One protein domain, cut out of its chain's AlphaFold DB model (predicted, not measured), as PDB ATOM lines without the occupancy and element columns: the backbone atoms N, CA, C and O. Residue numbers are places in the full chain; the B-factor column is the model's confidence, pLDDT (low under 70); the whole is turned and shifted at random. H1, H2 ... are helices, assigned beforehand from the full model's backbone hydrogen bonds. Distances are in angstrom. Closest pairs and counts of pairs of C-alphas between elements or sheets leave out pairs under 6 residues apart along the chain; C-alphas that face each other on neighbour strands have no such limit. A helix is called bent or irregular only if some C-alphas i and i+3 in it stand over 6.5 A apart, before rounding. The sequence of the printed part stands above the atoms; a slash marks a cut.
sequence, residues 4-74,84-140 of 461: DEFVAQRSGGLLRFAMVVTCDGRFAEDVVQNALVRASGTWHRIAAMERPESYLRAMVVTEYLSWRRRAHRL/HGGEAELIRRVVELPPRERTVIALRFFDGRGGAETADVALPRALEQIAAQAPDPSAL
ATOM      1  N   ASP A   4      89.558 109.586 145.976       87.69
ATOM      2  CA  ASP A   4      90.794 109.947 146.672       87.69
ATOM      3  C   ASP A   4      91.195 108.876 147.696       87.69
ATOM      4  O   ASP A   4      92.363 108.501 147.758       87.69
ATOM      5  N   GLU A   5      90.228 108.291 148.416       88.94
ATOM      6  CA  GLU A   5      90.466 107.128 149.287       88.94
ATOM      7  C   GLU A   5      91.027 105.938 148.506       88.94
ATOM      8  O   GLU A   5      91.983 105.297 148.944       88.94
ATOM      9  N   PHE A   6      90.464 105.645 147.329       91.12
ATOM     10  CA  PHE A   6      90.966 104.562 146.492       91.12
ATOM     11  C   PHE A   6      92.385 104.845 145.994       91.12
ATOM     12  O   PHE A   6      93.248 103.974 146.070       91.12
ATOM     13  N   VAL A   7      92.645 106.054 145.497       91.38
ATOM     14  CA  VAL A   7      93.969 106.461 145.012       91.38
ATOM     15  C   VAL A   7      95.006 106.387 146.130       91.38
ATOM     16  O   VAL A   7      96.101 105.876 145.900       91.38
ATOM     17  N   ALA A   8      94.666 106.845 147.335       89.06
ATOM     18  CA  ALA A   8      95.549 106.777 148.492       89.06
ATOM     19  C   ALA A   8      95.897 105.325 148.859       89.06
ATOM     20  O   ALA A   8      97.054 105.012 149.127       89.06
ATOM     21  N   GLN A   9      94.907 104.428 148.830       89.69
ATOM     22  CA  GLN A   9      95.061 103.053 149.312       89.69
ATOM     23  C   GLN A   9      95.569 102.063 148.253       89.69
ATOM     24  O   GLN A   9      96.135 101.031 148.605       89.69
ATOM     25  N   ARG A  10      95.320 102.308 146.959       89.31
ATOM     26  CA  ARG A  10      95.447 101.288 145.897       89.31
ATOM     27  C   ARG A  10      96.354 101.683 144.731       89.31
ATOM     28  O   ARG A  10      96.623 100.837 143.878       89.31
ATOM     29  N   SER A  11      96.879 102.911 144.691       89.12
ATOM     30  CA  SER A  11      97.834 103.337 143.653       89.12
ATOM     31  C   SER A  11      99.105 102.483 143.641       89.12
ATOM     32  O   SER A  11      99.560 102.101 142.567       89.12
ATOM     33  N   GLY A  12      99.627 102.116 144.816       92.75
ATOM     34  CA  GLY A  12     100.803 101.253 144.938       92.75
ATOM     35  C   GLY A  12     100.593  99.895 144.265       92.75
ATOM     36  O   GLY A  12     101.401  99.483 143.439       92.75
ATOM     37  N   GLY A  13      99.459  99.233 144.519       91.81
ATOM     38  CA  GLY A  13      99.121  97.960 143.869       91.81
ATOM     39  C   GLY A  13      98.987  98.072 142.345       91.81
ATOM     40  O   GLY A  13      99.438  97.190 141.615       91.81
ATOM     41  N   LEU A  14      98.431  99.182 141.848       93.06
ATOM     42  CA  LEU A  14      98.334  99.449 140.409       93.06
ATOM     43  C   LEU A  14      99.698  99.719 139.763       93.06
ATOM     44  O   LEU A  14      99.927  99.256 138.648       93.06
ATOM     45  N   LEU A  15     100.603 100.425 140.446       93.69
ATOM     46  CA  LEU A  15     101.971 100.669 139.975       93.69
ATOM     47  C   LEU A  15     102.796  99.385 139.953       93.69
ATOM     48  O   LEU A  15     103.475  99.120 138.967       93.69
ATOM     49  N   ARG A  16     102.663  98.542 140.982       93.94
ATOM     50  CA  ARG A  16     103.249  97.196 141.021       93.94
ATOM     51  C   ARG A  16     102.778  96.334 139.849       93.94
ATOM     52  O   ARG A  16     103.592  95.707 139.178       93.94
ATOM     53  N   PHE A  17     101.477  96.353 139.557       92.81
ATOM     54  CA  PHE A  17     100.912  95.679 138.387       92.81
ATOM     55  C   PHE A  17     101.463  96.245 137.072       92.81
ATOM     56  O   PHE A  17     101.908  95.490 136.207       92.81
ATOM     57  N   ALA A  18     101.466  97.571 136.922       92.31
ATOM     58  CA  ALA A  18     101.951  98.228 135.718       92.31
ATOM     59  C   ALA A  18     103.446  97.977 135.486       92.31
ATOM     60  O   ALA A  18     103.817  97.724 134.347       92.31
ATOM     61  N   MET A  19     104.269  97.938 136.539       90.06
ATOM     62  CA  MET A  19     105.701  97.639 136.452       90.06
ATOM     63  C   MET A  19     105.968  96.256 135.848       90.06
ATOM     64  O   MET A  19     106.853  96.109 135.009       90.06
ATOM     65  N   VAL A  20     105.157  95.248 136.184       88.50
ATOM     66  CA  VAL A  20     105.261  93.911 135.570       88.50
ATOM     67  C   VAL A  20     104.828  93.929 134.102       88.50
ATOM     68  O   VAL A  20     105.427  93.254 133.269       88.50
ATOM     69  N   VAL A  21     103.798  94.704 133.754       87.69
ATOM     70  CA  VAL A  21     103.288  94.796 132.376       87.69
ATOM     71  C   VAL A  21     104.240  95.578 131.461       87.69
ATOM     72  O   VAL A  21     104.429  95.203 130.303       87.69
ATOM     73  N   THR A  22     104.835  96.666 131.952       86.62
ATOM     74  CA  THR A  22     105.693  97.561 131.163       86.62
ATOM     75  C   THR A  22     107.163  97.162 131.209       86.62
ATOM     76  O   THR A  22     107.855  97.339 130.206       86.62
ATOM     77  N   CYS A  23     107.628  96.616 132.338       83.25
ATOM     78  CA  CYS A  23     109.043  96.499 132.716       83.25
ATOM     79  C   CYS A  23     109.806  97.834 132.655       83.25
ATOM     80  O   CYS A  23     111.018  97.851 132.491       83.25
ATOM     81  N   ASP A  24     109.093  98.952 132.776       80.56
ATOM     82  CA  ASP A  24     109.629 100.312 132.735       80.56
ATOM     83  C   ASP A  24     108.880 101.148 133.776       80.56
ATOM     84  O   ASP A  24     107.661 101.318 133.674       80.56
ATOM     85  N   GLY A  25     109.611 101.652 134.773       74.06
ATOM     86  CA  GLY A  25     109.042 102.391 135.898       74.06
ATOM     87  C   GLY A  25     108.427 103.734 135.501       74.06
ATOM     88  O   GLY A  25     107.348 104.072 135.985       74.06
ATOM     89  N   ARG A  26     109.048 104.470 134.568       73.50
ATOM     90  CA  ARG A  26     108.496 105.748 134.080       73.50
ATOM     91  C   ARG A  26     107.221 105.496 133.291       73.50
ATOM     92  O   ARG A  26     106.214 106.172 133.488       73.50
ATOM     93  N   PHE A  27     107.237 104.470 132.445       76.88
ATOM     94  CA  PHE A  27     106.065 104.121 131.657       76.88
ATOM     95  C   PHE A  27     104.938 103.512 132.507       76.88
ATOM     96  O   PHE A  27     103.761 103.738 132.223       76.88
ATOM     97  N   ALA A  28     105.269 102.787 133.580       82.06
ATOM     98  CA  ALA A  28     104.297 102.296 134.553       82.06
ATOM     99  C   ALA A  28     103.548 103.453 135.235       82.06
ATOM    100  O   ALA A  28     102.316 103.416 135.308       82.06
ATOM    101  N   GLU A  29     104.266 104.497 135.672       82.69
ATOM    102  CA  GLU A  29     103.672 105.707 136.261       82.69
ATOM    103  C   GLU A  29     102.701 106.379 135.279       82.69
ATOM    104  O   GLU A  29     101.540 106.618 135.621       82.69
ATOM    105  N   ASP A  30     103.127 106.587 134.031       80.38
ATOM    106  CA  ASP A  30     102.321 107.243 132.997       80.38
ATOM    107  C   ASP A  30     101.025 106.491 132.670       80.38
ATOM    108  O   ASP A  30      99.947 107.091 132.566       80.38
ATOM    109  N   VAL A  31     101.106 105.168 132.502       86.69
ATOM    110  CA  VAL A  31      99.950 104.333 132.152       86.69
ATOM    111  C   VAL A  31      98.940 104.300 133.305       86.69
ATOM    112  O   VAL A  31      97.736 104.447 133.064       86.69
ATOM    113  N   VAL A  32      99.402 104.166 134.556       91.19
ATOM    114  CA  VAL A  32      98.524 104.207 135.739       91.19
ATOM    115  C   VAL A  32      97.899 105.588 135.897       91.19
ATOM    116  O   VAL A  32      96.690 105.697 136.116       91.19
ATOM    117  N   GLN A  33      98.676 106.654 135.711       87.00
ATOM    118  CA  GLN A  33      98.180 108.020 135.817       87.00
ATOM    119  C   GLN A  33      97.115 108.320 134.749       87.00
ATOM    120  O   GLN A  33      96.064 108.876 135.070       87.00
ATOM    121  N   ASN A  34      97.312 107.887 133.499       83.19
ATOM    122  CA  ASN A  34      96.305 108.013 132.438       83.19
ATOM    123  C   ASN A  34      95.016 107.239 132.759       83.19
ATOM    124  O   ASN A  34      93.916 107.757 132.535       83.19
ATOM    125  N   ALA A  35      95.138 106.016 133.283       89.44
ATOM    126  CA  ALA A  35      93.992 105.198 133.670       89.44
ATOM    127  C   ALA A  35      93.186 105.855 134.806       89.44
ATOM    128  O   ALA A  35      91.965 105.985 134.689       89.44
ATOM    129  N   LEU A  36      93.858 106.347 135.851       91.69
ATOM    130  CA  LEU A  36      93.227 107.020 136.993       91.69
ATOM    131  C   LEU A  36      92.585 108.359 136.609       91.69
ATOM    132  O   LEU A  36      91.470 108.646 137.040       91.69
ATOM    133  N   VAL A  37      93.226 109.151 135.743       86.31
ATOM    134  CA  VAL A  37      92.644 110.398 135.222       86.31
ATOM    135  C   VAL A  37      91.322 110.122 134.505       86.31
ATOM    136  O   VAL A  37      90.332 110.808 134.768       86.31
ATOM    137  N   ARG A  38      91.261 109.095 133.646       82.88
ATOM    138  CA  ARG A  38      90.009 108.709 132.971       82.88
ATOM    139  C   ARG A  38      88.972 108.168 133.954       82.88
ATOM    140  O   ARG A  38      87.805 108.542 133.859       82.88
ATOM    141  N   ALA A  39      89.395 107.334 134.905       88.81
ATOM    142  CA  ALA A  39      88.519 106.761 135.922       88.81
ATOM    143  C   ALA A  39      87.890 107.833 136.825       88.81
ATOM    144  O   ALA A  39      86.734 107.689 137.214       88.81
ATOM    145  N   SER A  40      88.597 108.936 137.093       87.94
ATOM    146  CA  SER A  40      88.104 110.031 137.940       87.94
ATOM    147  C   SER A  40      86.784 110.645 137.448       87.94
ATOM    148  O   SER A  40      85.986 111.118 138.255       87.94
ATOM    149  N   GLY A  41      86.524 110.629 136.133       85.06
ATOM    150  CA  GLY A  41      85.300 111.173 135.536       85.06
ATOM    151  C   GLY A  41      84.088 110.241 135.626       85.06
ATOM    152  O   GLY A  41      82.952 110.697 135.557       85.06
ATOM    153  N   THR A  42      84.311 108.938 135.799       87.94
ATOM    154  CA  THR A  42      83.261 107.907 135.878       87.94
ATOM    155  C   THR A  42      83.346 107.093 137.166       87.94
ATOM    156  O   THR A  42      82.769 106.008 137.247       87.94
ATOM    157  N   TRP A  43      84.026 107.624 138.190       92.75
ATOM    158  CA  TRP A  43      84.347 106.888 139.412       92.75
ATOM    159  C   TRP A  43      83.114 106.308 140.097       92.75
ATOM    160  O   TRP A  43      83.142 105.156 140.500       92.75
ATOM    161  N   HIS A  44      82.005 107.051 140.141       89.31
ATOM    162  CA  HIS A  44      80.745 106.575 140.719       89.31
ATOM    163  C   HIS A  44      80.267 105.240 140.115       89.31
ATOM    164  O   HIS A  44      79.753 104.394 140.834       89.31
ATOM    165  N   ARG A  45      80.484 105.017 138.810       90.00
ATOM    166  CA  ARG A  45      80.127 103.759 138.129       90.00
ATOM    167  C   ARG A  45      81.133 102.658 138.414       90.00
ATOM    168  O   ARG A  45      80.740 101.509 138.548       90.00
ATOM    169  N   ILE A  46      82.417 103.007 138.481       91.81
ATOM    170  CA  ILE A  46      83.503 102.053 138.736       91.81
ATOM    171  C   ILE A  46      83.424 101.552 140.181       91.81
ATOM    172  O   ILE A  46      83.473 100.353 140.412       91.81
ATOM    173  N   ALA A  47      83.228 102.454 141.142       91.69
ATOM    174  CA  ALA A  47      83.103 102.138 142.561       91.69
ATOM    175  C   ALA A  47      81.874 101.275 142.891       91.69
ATOM    176  O   ALA A  47      81.877 100.603 143.917       91.69
ATOM    177  N   ALA A  48      80.845 101.286 142.036       90.62
ATOM    178  CA  ALA A  48      79.661 100.439 142.162       90.62
ATOM    179  C   ALA A  48      79.846  99.025 141.571       90.62
ATOM    180  O   ALA A  48      78.955  98.190 141.698       90.62
ATOM    181  N   MET A  49      80.969  98.748 140.899       91.62
ATOM    182  CA  MET A  49      81.274  97.411 140.388       91.62
ATOM    183  C   MET A  49      81.684  96.480 141.527       91.62
ATOM    184  O   MET A  49      82.297  96.904 142.500       91.62
ATOM    185  N   GLU A  50      81.448  95.183 141.345       86.69
ATOM    186  CA  GLU A  50      81.865  94.152 142.302       86.69
ATOM    187  C   GLU A  50      83.397  94.113 142.491       86.69
ATOM    188  O   GLU A  50      83.894  93.862 143.586       86.69
ATOM    189  N   ARG A  51      84.166  94.391 141.423       84.94
ATOM    190  CA  ARG A  51      85.643  94.350 141.424       84.94
ATOM    191  C   ARG A  51      86.248  95.585 140.729       84.94
ATOM    192  O   ARG A  51      86.758  95.469 139.609       84.94
ATOM    193  N   PRO A  52      86.230  96.771 141.370       87.12
ATOM    194  CA  PRO A  52      86.714  98.022 140.771       87.12
ATOM    195  C   PRO A  52      88.208  97.975 140.419       87.12
ATOM    196  O   PRO A  52      88.636  98.524 139.405       87.12
ATOM    197  N   GLU A  53      89.006  97.273 141.226       86.50
ATOM    198  CA  GLU A  53      90.448  97.136 141.010       86.50
ATOM    199  C   GLU A  53      90.767  96.321 139.746       86.50
ATOM    200  O   GLU A  53      91.618  96.720 138.952       86.50
ATOM    201  N   SER A  54      90.032  95.231 139.489       87.69
ATOM    202  CA  SER A  54      90.176  94.440 138.258       87.69
ATOM    203  C   SER A  54      89.811  95.257 137.015       87.69
ATOM    204  O   SER A  54      90.499  95.175 135.997       87.69
ATOM    205  N   TYR A  55      88.776  96.098 137.106       89.44
ATOM    206  CA  TYR A  55      88.410  97.010 136.021       89.44
ATOM    207  C   TYR A  55      89.524  98.027 135.732       89.44
ATOM    208  O   TYR A  55      89.876  98.260 134.576       89.44
ATOM    209  N   LEU A  56      90.150  98.583 136.769       90.94
ATOM    210  CA  LEU A  56      91.274  99.507 136.611       90.94
ATOM    211  C   LEU A  56      92.529  98.837 136.044       90.94
ATOM    212  O   LEU A  56      93.189  99.429 135.192       90.94
ATOM    213  N   ARG A  57      92.831  97.592 136.425       91.62
ATOM    214  CA  ARG A  57      93.899  96.808 135.779       91.62
ATOM    215  C   ARG A  57      93.610  96.603 134.293       91.62
ATOM    216  O   ARG A  57      94.507  96.773 133.469       91.62
ATOM    217  N   ALA A  58      92.356  96.342 133.918       89.69
ATOM    218  CA  ALA A  58      91.959  96.273 132.510       89.69
ATOM    219  C   ALA A  58      92.128  97.625 131.784       89.69
ATOM    220  O   ALA A  58      92.562  97.651 130.628       89.69
ATOM    221  N   MET A  59      91.855  98.754 132.451       91.25
ATOM    222  CA  MET A  59      92.121 100.093 131.906       91.25
ATOM    223  C   MET A  59      93.622 100.341 131.686       91.25
ATOM    224  O   MET A  59      93.997 100.836 130.623       91.25
ATOM    225  N   VAL A  60      94.477  99.951 132.640       91.00
ATOM    226  CA  VAL A  60      95.949 100.011 132.533       91.00
ATOM    227  C   VAL A  60      96.441  99.175 131.347       91.00
ATOM    228  O   VAL A  60      97.175  99.673 130.498       91.00
ATOM    229  N   VAL A  61      95.968  97.931 131.219       88.00
ATOM    230  CA  VAL A  61      96.296  97.050 130.086       88.00
ATOM    231  C   VAL A  61      95.846  97.649 128.756       88.00
ATOM    232  O   VAL A  61      96.590  97.629 127.777       88.00
ATOM    233  N   THR A  62      94.636  98.203 128.705       84.31
ATOM    234  CA  THR A  62      94.094  98.826 127.491       84.31
ATOM    235  C   THR A  62      94.950 100.006 127.048       84.31
ATOM    236  O   THR A  62      95.245 100.142 125.857       84.31
ATOM    237  N   GLU A  63      95.383 100.839 127.993       83.25
ATOM    238  CA  GLU A  63      96.252 101.982 127.728       83.25
ATOM    239  C   GLU A  63      97.645 101.534 127.251       83.25
ATOM    240  O   GLU A  63      98.110 101.997 126.205       83.25
ATOM    241  N   TYR A  64      98.249 100.551 127.928       84.31
ATOM    242  CA  TYR A  64      99.520  99.936 127.539       84.31
ATOM    243  C   TYR A  64      99.473  99.326 126.130       84.31
ATOM    244  O   TYR A  64     100.302  99.638 125.273       84.31
ATOM    245  N   LEU A  65      98.472  98.492 125.837       81.06
ATOM    246  CA  LEU A  65      98.326  97.845 124.531       81.06
ATOM    247  C   LEU A  65      97.940  98.840 123.431       81.06
ATOM    248  O   LEU A  65      98.323  98.660 122.274       81.06
ATOM    249  N   SER A  66      97.187  99.896 123.751       73.31
ATOM    250  CA  SER A  66      96.924 101.006 122.827       73.31
ATOM    251  C   SER A  66      98.215 101.734 122.454       73.31
ATOM    252  O   SER A  66      98.456 102.000 121.275       73.31
ATOM    253  N   TRP A  67      99.074 102.012 123.436       76.75
ATOM    254  CA  TRP A  67     100.400 102.572 123.194       76.75
ATOM    255  C   TRP A  67     101.283 101.617 122.379       76.75
ATOM    256  O   TRP A  67     101.776 102.016 121.326       76.75
ATOM    257  N   ARG A  68     101.386 100.334 122.756       70.56
ATOM    258  CA  ARG A  68     102.164  99.325 122.009       70.56
ATOM    259  C   ARG A  68     101.689  99.169 120.567       70.56
ATOM    260  O   ARG A  68     102.519  99.011 119.684       70.56
ATOM    261  N   ARG A  69     100.378  99.225 120.300       65.88
ATOM    262  CA  ARG A  69      99.832  99.180 118.929       65.88
ATOM    263  C   ARG A  69     100.211 100.409 118.107       65.88
ATOM    264  O   ARG A  69     100.441 100.270 116.910       65.88
ATOM    265  N   ARG A  70     100.277 101.591 118.725       59.62
ATOM    266  CA  ARG A  70     100.772 102.815 118.075       59.62
ATOM    267  C   ARG A  70     102.284 102.742 117.835       59.62
ATOM    268  O   ARG A  70     102.722 103.119 116.756       59.62
ATOM    269  N   ALA A  71     103.041 102.181 118.778       57.53
ATOM    270  CA  ALA A  71     104.490 101.994 118.682       57.53
ATOM    271  C   ALA A  71     104.902 100.923 117.647       57.53
ATOM    272  O   ALA A  71     105.789 101.168 116.844       57.53
ATOM    273  N   HIS A  72     104.220  99.771 117.575       46.56
ATOM    274  CA  HIS A  72     104.525  98.705 116.600       46.56
ATOM    275  C   HIS A  72     104.302  99.112 115.135       46.56
ATOM    276  O   HIS A  72     104.857  98.482 114.240       46.56
ATOM    277  N   ARG A  73     103.522 100.168 114.871       44.53
ATOM    278  CA  ARG A  73     103.375 100.758 113.527       44.53
ATOM    279  C   ARG A  73     104.601 101.590 113.104       44.53
ATOM    280  O   ARG A  73     104.566 102.187 112.034       44.53
ATOM    281  N   LEU A  74     105.651 101.646 113.934       40.31
ATOM    282  CA  LEU A  74     106.845 102.486 113.785       40.31
ATOM    283  C   LEU A  74     108.180 101.698 113.964       40.31
ATOM    284  O   LEU A  74     109.188 102.331 114.244       40.31
ATOM    285  N   HIS A  84     120.215  92.313 137.852       50.84
ATOM    286  CA  HIS A  84     119.793  91.181 138.677       50.84
ATOM    287  C   HIS A  84     120.950  90.256 139.078       50.84
ATOM    288  O   HIS A  84     121.705  89.776 138.234       50.84
ATOM    289  N   GLY A  85     120.997  89.888 140.363       47.22
ATOM    290  CA  GLY A  85     121.680  88.685 140.850       47.22
ATOM    291  C   GLY A  85     120.731  87.476 140.932       47.22
ATOM    292  O   GLY A  85     119.524  87.651 141.055       47.22
ATOM    293  N   GLY A  86     121.281  86.253 140.880       51.72
ATOM    294  CA  GLY A  86     120.654  84.960 141.240       51.72
ATOM    295  C   GLY A  86     119.414  84.501 140.447       51.72
ATOM    296  O   GLY A  86     119.465  83.486 139.760       51.72
ATOM    297  N   GLU A  87     118.310  85.248 140.525       60.81
ATOM    298  CA  GLU A  87     117.012  85.030 139.845       60.81
ATOM    299  C   GLU A  87     116.940  85.734 138.465       60.81
ATOM    300  O   GLU A  87     115.910  85.747 137.788       60.81
ATOM    301  N   ALA A  88     118.078  86.289 138.029       65.88
ATOM    302  CA  ALA A  88     118.262  87.113 136.836       65.88
ATOM    303  C   ALA A  88     117.723  86.499 135.541       65.88
ATOM    304  O   ALA A  88     117.133  87.202 134.724       65.88
ATOM    305  N   GLU A  89     117.900  85.190 135.353       71.94
ATOM    306  CA  GLU A  89     117.490  84.512 134.121       71.94
ATOM    307  C   GLU A  89     115.967  84.456 133.972       71.94
ATOM    308  O   GLU A  89     115.441  84.654 132.878       71.94
ATOM    309  N   LEU A  90     115.236  84.225 135.066       76.81
ATOM    310  CA  LEU A  90     113.779  84.161 135.015       76.81
ATOM    311  C   LEU A  90     113.170  85.552 134.842       76.81
ATOM    312  O   LEU A  90     112.237  85.714 134.057       76.81
ATOM    313  N   ILE A  91     113.730  86.567 135.504       78.25
ATOM    314  CA  ILE A  91     113.293  87.944 135.276       78.25
ATOM    315  C   ILE A  91     113.589  88.372 133.839       78.25
ATOM    316  O   ILE A  91     112.698  88.904 133.178       78.25
ATOM    317  N   ARG A  92     114.788  88.076 133.321       79.56
ATOM    318  CA  ARG A  92     115.146  88.350 131.924       79.56
ATOM    319  C   ARG A  92     114.130  87.731 130.967       79.56
ATOM    320  O   ARG A  92     113.608  88.431 130.107       79.56
ATOM    321  N   ARG A  93     113.754  86.466 131.184       79.50
ATOM    322  CA  ARG A  93     112.705  85.798 130.395       79.50
ATOM    323  C   ARG A  93     111.371  86.534 130.460       79.50
ATOM    324  O   ARG A  93     110.765  86.751 129.419       79.50
ATOM    325  N   VAL A  94     110.920  86.961 131.644       79.75
ATOM    326  CA  VAL A  94     109.669  87.733 131.790       79.75
ATOM    327  C   VAL A  94     109.745  89.086 131.066       79.75
ATOM    328  O   VAL A  94     108.777  89.493 130.416       79.75
ATOM    329  N   VAL A  95     110.890  89.770 131.131       79.75
ATOM    330  CA  VAL A  95     111.146  91.051 130.448       79.75
ATOM    331  C   VAL A  95     111.209  90.883 128.926       79.75
ATOM    332  O   VAL A  95     110.794  91.784 128.194       79.75
ATOM    333  N   GLU A  96     111.673  89.738 128.434       80.75
ATOM    334  CA  GLU A  96     111.760  89.419 127.004       80.75
ATOM    335  C   GLU A  96     110.430  88.925 126.411       80.75
ATOM    336  O   GLU A  96     110.242  88.995 125.195       80.75
ATOM    337  N   LEU A  97     109.467  88.497 127.243       82.94
ATOM    338  CA  LEU A  97     108.168  88.019 126.765       82.94
ATOM    339  C   LEU A  97     107.454  89.050 125.879       82.94
ATOM    340  O   LEU A  97     107.434  90.248 126.205       82.94
ATOM    341  N   PRO A  98     106.734  88.597 124.835       81.12
ATOM    342  CA  PRO A  98     105.802  89.433 124.105       81.12
ATOM    343  C   PRO A  98     104.842  90.173 125.055       81.12
ATOM    344  O   PRO A  98     104.317  89.582 126.003       81.12
ATOM    345  N   PRO A  99     104.518  91.453 124.786       78.06
ATOM    346  CA  PRO A  99     103.669  92.286 125.647       78.06
ATOM    347  C   PRO A  99     102.354  91.637 126.084       78.06
ATOM    348  O   PRO A  99     101.888  91.838 127.205       78.06
ATOM    349  N   ARG A 100     101.732  90.870 125.180       77.31
ATOM    350  CA  ARG A 100     100.463  90.183 125.441       77.31
ATOM    351  C   ARG A 100     100.639  89.027 126.420       77.31
ATOM    352  O   ARG A 100      99.828  88.890 127.325       77.31
ATOM    353  N   GLU A 101     101.697  88.241 126.270       82.38
ATOM    354  CA  GLU A 101     102.000  87.108 127.150       82.38
ATOM    355  C   GLU A 101     102.357  87.595 128.554       82.38
ATOM    356  O   GLU A 101     101.792  87.124 129.541       82.38
ATOM    357  N   ARG A 102     103.182  88.644 128.637       89.44
ATOM    358  CA  ARG A 102     103.510  89.313 129.900       89.44
ATOM    359  C   ARG A 102     102.274  89.862 130.608       89.44
ATOM    360  O   ARG A 102     102.109  89.672 131.808       89.44
ATOM    361  N   THR A 103     101.364  90.481 129.855       84.25
ATOM    362  CA  THR A 103     100.079  90.971 130.376       84.25
ATOM    363  C   THR A 103      99.228  89.836 130.952       84.25
ATOM    364  O   THR A 103      98.648  89.990 132.025       84.25
ATOM    365  N   VAL A 104      99.148  88.694 130.261       85.00
ATOM    366  CA  VAL A 104      98.378  87.527 130.720       85.00
ATOM    367  C   VAL A 104      98.945  86.979 132.031       85.00
ATOM    368  O   VAL A 104      98.179  86.694 132.952       85.00
ATOM    369  N   ILE A 105     100.271  86.877 132.142       83.88
ATOM    370  CA  ILE A 105     100.940  86.415 133.364       83.88
ATOM    371  C   ILE A 105     100.732  87.413 134.512       83.88
ATOM    372  O   ILE A 105     100.348  87.000 135.604       83.88
ATOM    373  N   ALA A 106     100.880  88.718 134.259       87.19
ATOM    374  CA  ALA A 106     100.630  89.760 135.255       87.19
ATOM    375  C   ALA A 106      99.181  89.727 135.772       87.19
ATOM    376  O   ALA A 106      98.949  89.760 136.978       87.19
ATOM    377  N   LEU A 107      98.189  89.605 134.882       83.88
ATOM    378  CA  LEU A 107      96.779  89.506 135.276       83.88
ATOM    379  C   LEU A 107      96.513  88.257 136.126       83.88
ATOM    380  O   LEU A 107      95.848  88.353 137.152       83.88
ATOM    381  N   ARG A 108      97.066  87.098 135.744       82.75
ATOM    382  CA  ARG A 108      96.934  85.852 136.521       82.75
ATOM    383  C   ARG A 108      97.552  85.962 137.913       82.75
ATOM    384  O   ARG A 108      96.942  85.503 138.878       82.75
ATOM    385  N   PHE A 109      98.729  86.578 138.005       84.56
ATOM    386  CA  PHE A 109      99.444  86.797 139.258       84.56
ATOM    387  C   PHE A 109      98.663  87.726 140.199       84.56
ATOM    388  O   PHE A 109      98.336  87.336 141.318       84.56
ATOM    389  N   PHE A 110      98.262  88.909 139.726       85.00
ATOM    390  CA  PHE A 110      97.580  89.904 140.562       85.00
ATOM    391  C   PHE A 110      96.101  89.584 140.855       85.00
ATOM    392  O   PHE A 110      95.546  90.114 141.820       85.00
ATOM    393  N   ASP A 111      95.439  88.730 140.067       80.62
ATOM    394  CA  ASP A 111      94.077  88.249 140.360       80.62
ATOM    395  C   ASP A 111      94.051  87.054 141.333       80.62
ATOM    396  O   ASP A 111      92.974  86.540 141.640       80.62
ATOM    397  N   GLY A 112      95.214  86.587 141.807       69.81
ATOM    398  CA  GLY A 112      95.323  85.454 142.733       69.81
ATOM    399  C   GLY A 112      94.993  84.094 142.106       69.81
ATOM    400  O   GLY A 112      94.921  83.091 142.809       69.81
ATOM    401  N   ARG A 113      94.813  84.032 140.779       56.47
ATOM    402  CA  ARG A 113      94.461  82.806 140.041       56.47
ATOM    403  C   ARG A 113      95.669  81.925 139.687       56.47
ATOM    404  O   ARG A 113      95.484  80.885 139.074       56.47
ATOM    405  N   GLY A 114      96.889  82.338 140.039       48.28
ATOM    406  CA  GLY A 114      98.128  81.585 139.782       48.28
ATOM    407  C   GLY A 114      98.779  80.949 141.017       48.28
ATOM    408  O   GLY A 114      99.789  80.267 140.875       48.28
ATOM    409  N   GLY A 115      98.245  81.181 142.222       45.59
ATOM    410  CA  GLY A 115      98.907  80.780 143.471       45.59
ATOM    411  C   GLY A 115      98.663  79.335 143.914       45.59
ATOM    412  O   GLY A 115      99.488  78.790 144.635       45.59
ATOM    413  N   ALA A 116      97.558  78.709 143.496       47.12
ATOM    414  CA  ALA A 116      97.172  77.387 144.003       47.12
ATOM    415  C   ALA A 116      97.556  76.206 143.087       47.12
ATOM    416  O   ALA A 116      97.583  75.077 143.559       47.12
ATOM    417  N   GLU A 117      97.878  76.441 141.806       49.75
ATOM    418  CA  GLU A 117      98.101  75.359 140.821       49.75
ATOM    419  C   GLU A 117      99.500  75.329 140.184       49.75
ATOM    420  O   GLU A 117      99.837  74.363 139.503       49.75
ATOM    421  N   THR A 118     100.349  76.340 140.400       50.03
ATOM    422  CA  THR A 118     101.684  76.368 139.781       50.03
ATOM    423  C   THR A 118     102.713  75.778 140.745       50.03
ATOM    424  O   THR A 118     103.091  76.422 141.716       50.03
ATOM    425  N   ALA A 119     103.188  74.559 140.473       49.91
ATOM    426  CA  ALA A 119     104.202  73.847 141.267       49.91
ATOM    427  C   ALA A 119     105.593  74.530 141.305       49.91
ATOM    428  O   ALA A 119     106.516  74.019 141.936       49.91
ATOM    429  N   ASP A 120     105.745  75.681 140.646       63.81
ATOM    430  CA  ASP A 120     106.988  76.437 140.538       63.81
ATOM    431  C   ASP A 120     106.857  77.810 141.219       63.81
ATOM    432  O   ASP A 120     106.233  78.742 140.704       63.81
ATOM    433  N   VAL A 121     107.457  77.925 142.406       71.00
ATOM    434  CA  VAL A 121     107.465  79.142 143.236       71.00
ATOM    435  C   VAL A 121     108.378  80.232 142.642       71.00
ATOM    436  O   VAL A 121     108.285  81.393 143.046       71.00
ATOM    437  N   ALA A 122     109.228  79.902 141.661       75.75
ATOM    438  CA  ALA A 122     110.186  80.845 141.086       75.75
ATOM    439  C   ALA A 122     109.506  81.942 140.248       75.75
ATOM    440  O   ALA A 122     109.864  83.112 140.367       75.75
ATOM    441  N   LEU A 123     108.483  81.618 139.444       81.00
ATOM    442  CA  LEU A 123     107.793  82.625 138.621       81.00
ATOM    443  C   LEU A 123     107.059  83.681 139.471       81.00
ATOM    444  O   LEU A 123     107.269  84.870 139.224       81.00
ATOM    445  N   PRO A 124     106.256  83.319 140.492       83.12
ATOM    446  CA  PRO A 124     105.689  84.298 141.416       83.12
ATOM    447  C   PRO A 124     106.739  85.194 142.088       83.12
ATOM    448  O   PRO A 124     106.510  86.394 142.205       83.12
ATOM    449  N   ARG A 125     107.900  84.649 142.484       82.88
ATOM    450  CA  ARG A 125     108.992  85.439 143.081       82.88
ATOM    451  C   ARG A 125     109.626  86.406 142.088       82.88
ATOM    452  O   ARG A 125     109.797  87.571 142.430       82.88
ATOM    453  N   ALA A 126     109.893  85.972 140.858       83.56
ATOM    454  CA  ALA A 126     110.406  86.848 139.809       83.56
ATOM    455  C   ALA A 126     109.430  88.000 139.498       83.56
ATOM    456  O   ALA A 126     109.845  89.150 139.372       83.56
ATOM    457  N   LEU A 127     108.122  87.725 139.432       87.31
ATOM    458  CA  LEU A 127     107.102  88.765 139.244       87.31
ATOM    459  C   LEU A 127     107.024  89.716 140.444       87.31
ATOM    460  O   LEU A 127     106.876  90.921 140.247       87.31
ATOM    461  N   GLU A 128     107.158  89.199 141.669       88.38
ATOM    462  CA  GLU A 128     107.213  90.012 142.887       88.38
ATOM    463  C   GLU A 128     108.445  90.926 142.888       88.38
ATOM    464  O   GLU A 128     108.318  92.107 143.197       88.38
ATOM    465  N   GLN A 129     109.608  90.422 142.464       84.81
ATOM    466  CA  GLN A 129     110.841  91.201 142.336       84.81
ATOM    467  C   GLN A 129     110.723  92.305 141.275       84.81
ATOM    468  O   GLN A 129     111.093  93.444 141.551       84.81
ATOM    469  N   ILE A 130     110.144  92.022 140.100       84.56
ATOM    470  CA  ILE A 130     109.854  93.060 139.091       84.56
ATOM    471  C   ILE A 130     108.876  94.092 139.665       84.56
ATOM    472  O   ILE A 130     109.079  95.296 139.535       84.56
ATOM    473  N   ALA A 131     107.815  93.638 140.329       87.56
ATOM    474  CA  ALA A 131     106.813  94.512 140.925       87.56
ATOM    475  C   ALA A 131     107.379  95.377 142.064       87.56
ATOM    476  O   ALA A 131     106.899  96.489 142.265       87.56
ATOM    477  N   ALA A 132     108.374  94.891 142.809       86.88
ATOM    478  CA  ALA A 132     109.032  95.627 143.889       86.88
ATOM    479  C   ALA A 132     109.838  96.837 143.385       86.88
ATOM    480  O   ALA A 132     110.095  97.757 144.154       86.88
ATOM    481  N   GLN A 133     110.179  96.872 142.093       84.69
ATOM    482  CA  GLN A 133     110.828  98.017 141.449       84.69
ATOM    483  C   GLN A 133     109.847  99.130 141.046       84.69
ATOM    484  O   GLN A 133     110.246 100.103 140.405       84.69
ATOM    485  N   ALA A 134     108.556  98.992 141.369       84.88
ATOM    486  CA  ALA A 134     107.571 100.019 141.067       84.88
ATOM    487  C   ALA A 134     107.928 101.355 141.748       84.88
ATOM    488  O   ALA A 134     108.364 101.358 142.902       84.88
ATOM    489  N   PRO A 135     107.729 102.494 141.059       81.88
ATOM    490  CA  PRO A 135     108.006 103.806 141.629       81.88
ATOM    491  C   PRO A 135     107.088 104.106 142.819       81.88
ATOM    492  O   PRO A 135     105.995 103.546 142.946       81.88
ATOM    493  N   ASP A 136     107.529 105.028 143.676       85.12
ATOM    494  CA  ASP A 136     106.762 105.466 144.840       85.12
ATOM    495  C   ASP A 136     105.410 106.084 144.411       85.12
ATOM    496  O   ASP A 136     105.385 107.032 143.614       85.12
ATOM    497  N   PRO A 137     104.269 105.589 144.933       86.50
ATOM    498  CA  PRO A 137     102.958 106.155 144.639       86.50
ATOM    499  C   PRO A 137     102.790 107.622 145.048       86.50
ATOM    500  O   PRO A 137     101.901 108.271 144.495       86.50
ATOM    501  N   SER A 138     103.593 108.160 145.973       81.88
ATOM    502  CA  SER A 138     103.449 109.544 146.453       81.88
ATOM    503  C   SER A 138     103.601 110.576 145.325       81.88
ATOM    504  O   SER A 138     102.800 111.508 145.217       81.88
ATOM    505  N   ALA A 139     104.554 110.361 144.412       75.25
ATOM    506  CA  ALA A 139     104.787 111.230 143.260       75.25
ATOM    507  C   ALA A 139     103.598 111.210 142.287       75.25
ATOM    508  O   ALA A 139     103.144 112.261 141.820       75.25
ATOM    509  N   LEU A 140     103.037 110.022 142.040       83.88
ATOM    510  CA  LEU A 140     101.823 109.860 141.245       83.88
ATOM    511  C   LEU A 140     100.642 110.577 141.906       83.88
ATOM    512  O   LEU A 140      99.914 111.298 141.223       83.88
TER     513      LEU A 140
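Overview. This is residues 4 to 74 and 84 to 140 of the 461 residues of an uncharacterized protein of Allocatelliglobosispora scoriae (UniProt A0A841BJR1). The longest helix, H4, lies on one side of a kinked middle helix, H1, on which H2, H6 and H7 also pack, mostly crossed. H3 lies at one far end and H5 at the other, and residues 69 to 74 and 116 to 121 stick out. The printed part has 128 residues, with eight named helices, H1 to H8 in order, and no named strand: all helix. It is compact, with a radius of gyration of the C-alphas of 14.7 A and spans of 44 by 40 by 25 A.

Arrangement. H4, residues 52 to 72, touches H2, residues 25 to 41, at a steep tilt of 58 degrees, closest at C-alphas 35 and 60, 5.7 A. With residues 57 to 64 alone it touches H1, residues 4 to 22, the hub, closest at C-alphas 14 and 57, 6.9 A. H1 and H2 form a hairpin, closest at C-alphas 18 and 28, 4.8 A. H6, residues 99 to 110, touches H1, closest at C-alphas 21 and 103, 5.4 A. H7, residues 122 to 132, touches H1, closest at C-alphas 16 and 131, 4.5 A, and H5, residues 88 to 96, closest at C-alphas 91 and 126, 5.5 A. H8, residues 137 to 140, only just touches H1, with 3 pairs of C-alphas within 8 A, the closest those of Gly 12 and Pro 137, 5.4 A. H3, residues 43 to 47, is close to but not clearly touching H4, closest at C-alphas 46 and 52, 5.5 A. Every O i to N i+4 pair is within hydrogen-bond range in H3, H4, H5, H6 and H7, against 13 of 15 in H1 and 12 of 13 in H2; H8 is too short for such a pair.

Along the chain. H4 is 30.0 A long, H2 25.3 A and H1 24.8 A. H1 begins at C-alpha 4 (90.794, 109.947, 146.672) and is irregular, C-alphas 9 and 12 being 7.4 A apart. H8 ends at C-alpha 140 (101.823, 109.860, 141.245).

Size, cuts and confidence. C-alphas 44 and 86, the two farthest apart, are 45.4 A apart. Residues 75 to 83 are not printed, and C-alphas 74 and 84 are 30.3 A apart across this cut. The link from H6 to H7 is long. pLDDT is under 70 at residues 69 to 74, 84 to 88 and 112 to 120.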